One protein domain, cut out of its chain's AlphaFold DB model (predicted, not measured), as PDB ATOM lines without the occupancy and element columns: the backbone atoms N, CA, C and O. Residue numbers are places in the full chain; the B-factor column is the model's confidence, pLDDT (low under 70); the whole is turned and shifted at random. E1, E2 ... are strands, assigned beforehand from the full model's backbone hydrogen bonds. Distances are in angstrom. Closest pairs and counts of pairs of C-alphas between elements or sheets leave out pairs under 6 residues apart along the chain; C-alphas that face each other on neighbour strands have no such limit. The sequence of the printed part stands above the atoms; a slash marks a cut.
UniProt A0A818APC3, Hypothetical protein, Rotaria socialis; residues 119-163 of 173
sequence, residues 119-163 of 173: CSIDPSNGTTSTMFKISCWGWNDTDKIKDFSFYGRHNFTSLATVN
ATOM      1  N   CYS A 119      15.786  37.880  11.274       87.81
ATOM      2  CA  CYS A 119      14.363  37.689  11.506       87.81
ATOM      3  C   CYS A 119      13.938  38.427  12.776       87.81
ATOM      4  O   CYS A 119      14.661  38.442  13.772       87.81
ATOM      5  N   SER A 120      12.732  38.988  12.762       88.31
ATOM      6  CA  SER A 120      12.045  39.519  13.936       88.31
ATOM      7  C   SER A 120      10.752  38.760  14.190       88.31
ATOM      8  O   SER A 120      10.135  38.210  13.273       88.31
ATOM      9  N   ILE A 121      10.349  38.738  15.456       87.06
ATOM     10  CA  ILE A 121       9.074  38.197  15.910       87.06
ATOM     11  C   ILE A 121       8.312  39.287  16.662       87.06
ATOM     12  O   ILE A 121       8.891  39.978  17.503       87.06
ATOM     13  N   ASP A 122       7.030  39.444  16.345       88.12
ATOM     14  CA  ASP A 122       6.143  40.411  16.991       88.12
ATOM     15  C   ASP A 122       4.754  39.790  17.260       88.12
ATOM     16  O   ASP A 122       4.154  39.242  16.329       88.12
ATOM     17  N   PRO A 123       4.226  39.835  18.498       87.75
ATOM     18  CA  PRO A 123       4.887  40.327  19.704       87.75
ATOM     19  C   PRO A 123       6.011  39.388  20.158       87.75
ATOM     20  O   PRO A 123       5.943  38.171  19.988       87.75
ATOM     21  N   SER A 124       7.045  39.953  20.781       82.62
ATOM     22  CA  SER A 124       8.176  39.183  21.322       82.62
ATOM     23  C   SER A 124       7.820  38.353  22.559       82.62
ATOM     24  O   SER A 124       8.555  37.435  22.914       82.62
ATOM     25  N   ASN A 125       6.685  38.657  23.196       80.31
ATOM     26  CA  ASN A 125       6.170  37.970  24.374       80.31
ATOM     27  C   ASN A 125       4.712  37.558  24.157       80.31
ATOM     28  O   ASN A 125       3.913  38.320  23.611       80.31
ATOM     29  N   GLY A 126       4.354  36.373  24.646       75.88
ATOM     30  CA  GLY A 126       3.008  35.836  24.519       75.88
ATOM     31  C   GLY A 126       2.764  34.622  25.408       75.88
ATOM     32  O   GLY A 126       3.656  34.139  26.104       75.88
ATOM     33  N   THR A 127       1.532  34.135  25.386       77.56
ATOM     34  CA  THR A 127       1.122  32.853  25.959       77.56
ATOM     35  C   THR A 127       1.048  31.793  24.856       77.56
ATOM     36  O   THR A 127       1.289  32.071  23.682       77.56
ATOM     37  N   THR A 128       0.659  30.567  25.207       73.44
ATOM     38  CA  THR A 128       0.464  29.460  24.251       73.44
ATOM     39  C   THR A 128      -0.583  29.742  23.169       73.44
ATOM     40  O   THR A 128      -0.641  29.019  22.181       73.44
ATOM     41  N   SER A 129      -1.422  30.766  23.350       79.75
ATOM     42  CA  SER A 129      -2.463  31.174  22.402       79.75
ATOM     43  C   SER A 129      -2.180  32.519  21.729       79.75
ATOM     44  O   SER A 129      -3.020  33.006  20.973       79.75
ATOM     45  N   THR A 130      -1.048  33.165  22.023       79.31
ATOM     46  CA  THR A 130      -0.710  34.448  21.403       79.31
ATOM     47  C   THR A 130      -0.328  34.227  19.947       79.31
ATOM     48  O   THR A 130       0.635  33.526  19.644       79.31
ATOM     49  N   MET A 131      -1.082  34.848  19.040       84.12
ATOM     50  CA  MET A 131      -0.688  34.935  17.639       84.12
ATOM     51  C   MET A 131       0.532  35.845  17.511       84.12
ATOM     52  O   MET A 131       0.558  36.934  18.081       84.12
ATOM     53  N   PHE A 132       1.518  35.395  16.745       83.31
ATOM     54  CA  PHE A 132       2.731  36.145  16.449       83.31
ATOM     55  C   PHE A 132       2.990  36.164  14.946       83.31
ATOM     56  O   PHE A 132       2.565  35.277  14.202       83.31
ATOM     57  N   LYS A 133       3.716  37.186  14.506       86.50
ATOM     58  CA  LYS A 133       4.217  37.338  13.148       86.50
ATOM     59  C   LYS A 133       5.733  37.222  13.171       86.50
ATOM     60  O   LYS A 133       6.393  37.931  13.922       86.50
ATOM     61  N   ILE A 134       6.273  36.366  12.310       86.06
ATOM     62  CA  ILE A 134       7.706  36.319  12.015       86.06
ATOM     63  C   ILE A 134       7.934  37.053  10.699       86.06
ATOM     64  O   ILE A 134       7.253  36.780   9.711       86.06
ATOM     65  N   SER A 135       8.880  37.984  10.691       86.38
ATOM     66  CA  SER A 135       9.319  38.686   9.485       86.38
ATOM     67  C   SER A 135      10.809  38.442   9.309       86.38
ATOM     68  O   SER A 135      11.573  38.740  10.217       86.38
ATOM     69  N   CYS A 136      11.225  37.900   8.167       85.62
ATOM     70  CA  CYS A 136      12.633  37.665   7.849       85.62
ATOM     71  C   CYS A 136      13.044  38.508   6.643       85.62
ATOM     72  O   CYS A 136      12.272  38.651   5.694       85.62
ATOM     73  N   TRP A 137      14.254  39.057   6.671       86.62
ATOM     74  CA  TRP A 137      14.813  39.878   5.597       86.62
ATOM     75  C   TRP A 137      16.306  39.603   5.435       86.62
ATOM     76  O   TRP A 137      16.956  39.040   6.312       86.62
ATOM     77  N   GLY A 138      16.861  39.971   4.283       86.88
ATOM     78  CA  GLY A 138      18.298  39.848   4.017       86.88
ATOM     79  C   GLY A 138      18.807  38.422   3.785       86.88
ATOM     80  O   GLY A 138      19.948  38.265   3.361       86.88
ATOM     81  N   TRP A 139      17.978  37.393   3.988       85.56
ATOM     82  CA  TRP A 139      18.311  36.031   3.584       85.56
ATOM     83  C   TRP A 139      18.425  35.965   2.063       85.56
ATOM     84  O   TRP A 139      17.523  36.404   1.347       85.56
ATOM     85  N   ASN A 140      19.534  35.418   1.574       85.25
ATOM     86  CA  ASN A 140      19.812  35.363   0.146       85.25
ATOM     87  C   ASN A 140      20.302  33.975  -0.246       85.25
ATOM     88  O   ASN A 140      21.305  33.502   0.283       85.25
ATOM     89  N   ASP A 141      19.622  33.371  -1.208       82.69
ATOM     90  CA  ASP A 141      20.041  32.131  -1.840       82.69
ATOM     91  C   ASP A 141      20.053  32.329  -3.357       82.69
ATOM     92  O   ASP A 141      19.152  32.959  -3.920       82.69
ATOM     93  N   THR A 142      21.073  31.783  -4.010       81.06
ATOM     94  CA  THR A 142      21.189  31.734  -5.467       81.06
ATOM     95  C   THR A 142      19.998  31.052  -6.140       81.06
ATOM     96  O   THR A 142      19.604  31.489  -7.222       81.06
ATOM     97  N   ASP A 143      19.387  30.042  -5.511       77.12
ATOM     98  CA  ASP A 143      18.236  29.314  -6.063       77.12
ATOM     99  C   ASP A 143      16.872  29.784  -5.510       77.12
ATOM    100  O   ASP A 143      15.825  29.243  -5.885       77.12
ATOM    101  N   LYS A 144      16.892  30.868  -4.717       78.69
ATOM    102  CA  LYS A 144      15.786  31.431  -3.927       78.69
ATOM    103  C   LYS A 144      15.323  30.513  -2.797       78.69
ATOM    104  O   LYS A 144      15.204  29.302  -2.922       78.69
ATOM    105  N   ILE A 145      14.908  31.136  -1.700       78.31
ATOM    106  CA  ILE A 145      14.391  30.415  -0.537       78.31
ATOM    107  C   ILE A 145      13.020  29.824  -0.868       78.31
ATOM    108  O   ILE A 145      12.078  30.555  -1.185       78.31
ATOM    109  N   LYS A 146      12.919  28.495  -0.802       75.44
ATOM    110  CA  LYS A 146      11.700  27.753  -1.156       75.44
ATOM    111  C   LYS A 146      10.743  27.595   0.021       75.44
ATOM    112  O   LYS A 146       9.543  27.759  -0.168       75.44
ATOM    113  N   ASP A 147      11.280  27.332   1.209       73.88
ATOM    114  CA  ASP A 147      10.514  27.093   2.430       73.88
ATOM    115  C   ASP A 147      11.226  27.659   3.661       73.88
ATOM    116  O   ASP A 147      12.450  27.792   3.695       73.88
ATOM    117  N   PHE A 148      10.437  27.952   4.695       72.06
ATOM    118  CA  PHE A 148      10.918  28.357   6.011       72.06
ATOM    119  C   PHE A 148      10.378  27.386   7.061       72.06
ATOM    120  O   PHE A 148       9.217  26.989   7.020       72.06
ATOM    121  N   SER A 149      11.217  27.017   8.025       72.00
ATOM    122  CA  SER A 149      10.820  26.228   9.195       72.00
ATOM    123  C   SER A 149      11.167  27.001  10.459       72.00
ATOM    124  O   SER A 149      12.245  27.583  10.556       72.00
ATOM    125  N   PHE A 150      10.260  27.000  11.433       71.69
ATOM    126  CA  PHE A 150      10.463  27.658  12.719       71.69
ATOM    127  C   PHE A 150      10.596  26.619  13.834       71.69
ATOM    128  O   PHE A 150       9.751  25.736  13.974       71.69
ATOM    129  N   TYR A 151      11.639  26.760  14.652       68.00
ATOM    130  CA  TYR A 151      11.872  25.930  15.829       68.00
ATOM    131  C   TYR A 151      11.776  26.802  17.081       68.00
ATOM    132  O   TYR A 151      12.662  27.605  17.363       68.00
ATOM    133  N   GLY A 152      10.682  26.647  17.828       65.25
ATOM    134  CA  GLY A 152      10.462  27.331  19.099       65.25
ATOM    135  C   GLY A 152      10.714  26.402  20.284       65.25
ATOM    136  O   GLY A 152      10.291  25.246  20.277       65.25
ATOM    137  N   ARG A 153      11.368  26.909  21.334       63.47
ATOM    138  CA  ARG A 153      11.453  26.214  22.624       63.47
ATOM    139  C   ARG A 153      10.358  26.734  23.543       63.47
ATOM    140  O   ARG A 153      10.357  27.905  23.905       63.47
ATOM    141  N   HIS A 154       9.455  25.853  23.947       63.75
ATOM    142  CA  HIS A 154       8.505  26.144  25.010       63.75
ATOM    143  C   HIS A 154       9.147  25.808  26.367       63.75
ATOM    144  O   HIS A 154       9.818  24.785  26.495       63.75
ATOM    145  N   ASN A 155       8.955  26.650  27.389       60.19
ATOM    146  CA  ASN A 155       9.509  26.407  28.733       60.19
ATOM    147  C   ASN A 155       8.742  25.337  29.539       60.19
ATOM    148  O   ASN A 155       9.113  25.049  30.673       60.19
ATOM    149  N   PHE A 156       7.726  24.699  28.951       54.50
ATOM    150  CA  PHE A 156       7.154  23.450  29.461       54.50
ATOM    151  C   PHE A 156       7.537  22.292  28.536       54.50
ATOM    152  O   PHE A 156       7.642  22.483  27.330       54.50
ATOM    153  N   THR A 157       7.745  21.117  29.126       45.09
ATOM    154  CA  THR A 157       8.369  19.861  28.655       45.09
ATOM    155  C   THR A 157       7.833  19.207  27.359       45.09
ATOM    156  O   THR A 157       7.785  17.985  27.265       45.09
ATOM    157  N   SER A 158       7.464  19.965  26.328       43.56
ATOM    158  CA  SER A 158       7.041  19.438  25.025       43.56
ATOM    159  C   SER A 158       7.503  20.337  23.874       43.56
ATOM    160  O   SER A 158       7.231  21.538  23.869       43.56
ATOM    161  N   LEU A 159       8.174  19.744  22.883       44.00
ATOM    162  CA  LEU A 159       8.488  20.377  21.600       44.00
ATOM    163  C   LEU A 159       7.194  20.541  20.793       44.00
ATOM    164  O   LEU A 159       6.473  19.567  20.587       44.00
ATOM    165  N   ALA A 160       6.909  21.757  20.332       44.94
ATOM    166  CA  ALA A 160       5.824  22.019  19.394       44.94
ATOM    167  C   ALA A 160       6.427  22.317  18.017       44.94
ATOM    168  O   ALA A 160       7.114  23.322  17.839       44.94
ATOM    169  N   THR A 161       6.176  21.444  17.044       41.41
ATOM    170  CA  THR A 161       6.478  21.711  15.635       41.41
ATOM    171  C   THR A 161       5.284  22.436  15.037       41.41
ATOM    172  O   THR A 161       4.223  21.843  14.850       41.41
ATOM    173  N   VAL A 162       5.435  23.729  14.756       43.91
ATOM    174  CA  VAL A 162       4.415  24.494  14.033       43.91
ATOM    175  C   VAL A 162       4.795  24.481  12.562       43.91
ATOM    176  O   VAL A 162       5.666  25.230  12.126       43.91
ATOM    177  N   ASN A 163       4.140  23.614  11.792       38.44
ATOM    178  CA  ASN A 163       4.137  23.745  10.343       38.44
ATOM    179  C   ASN A 163       3.354  25.015  10.017       38.44
ATOM    180  O   ASN A 163       2.156  25.077  10.289       38.44
TER     181      ASN A 163
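What this domain is: This is residues 119 to 163 of the 173 residues of the protein "Hypothetical protein" of Rotaria socialis (UniProt A0A818APC3). There is little regular structure here: look for a loose U of chain, with the small hairpin of strands E1 and E2 in one arm, while residues 138 to 163, with no named element, turn and fold back to make the other. Residues 140 to 147 stick out at the turn, and farther on residues 151 to 152 pair antiparallel with residues 160 to 161. The printed part has 45 residues, with no named helix and two strands, E1 then E2, in one antiparallel sheet; the class is all strand, with only 9 residues in named elements. It is loose, with a radius of gyration of the C-alphas of 13.0 A, and spans 38 by 20 by 13 A.

How they stand to each other: Set E1, residues 119 to 122, beside E2, residues 133 to 137: they are antiparallel neighbours, at 157 degrees between their directions, and form a hairpin. C-alphas 119 and 136 face each other at 4.0 A. Within hydrogen-bond range you find N 120 and O 135, 2.8 A, and N 133 and O 122, 2.8 A.

Where its parts are: Find C-alpha 119 at (14.363, 37.689, 11.506); E1 runs 10.3 A from there. E2 runs 13.3 A to C-alpha 137 at (14.813, 39.878, 5.597).

The domain as a whole: The C-alphas farthest apart, of Thr 142 and Phe 156, are 38.5 A apart. The printed part has no cut, and the link from E1 to E2 is short. The model's pLDDT is under 70 in residues 151 to 163.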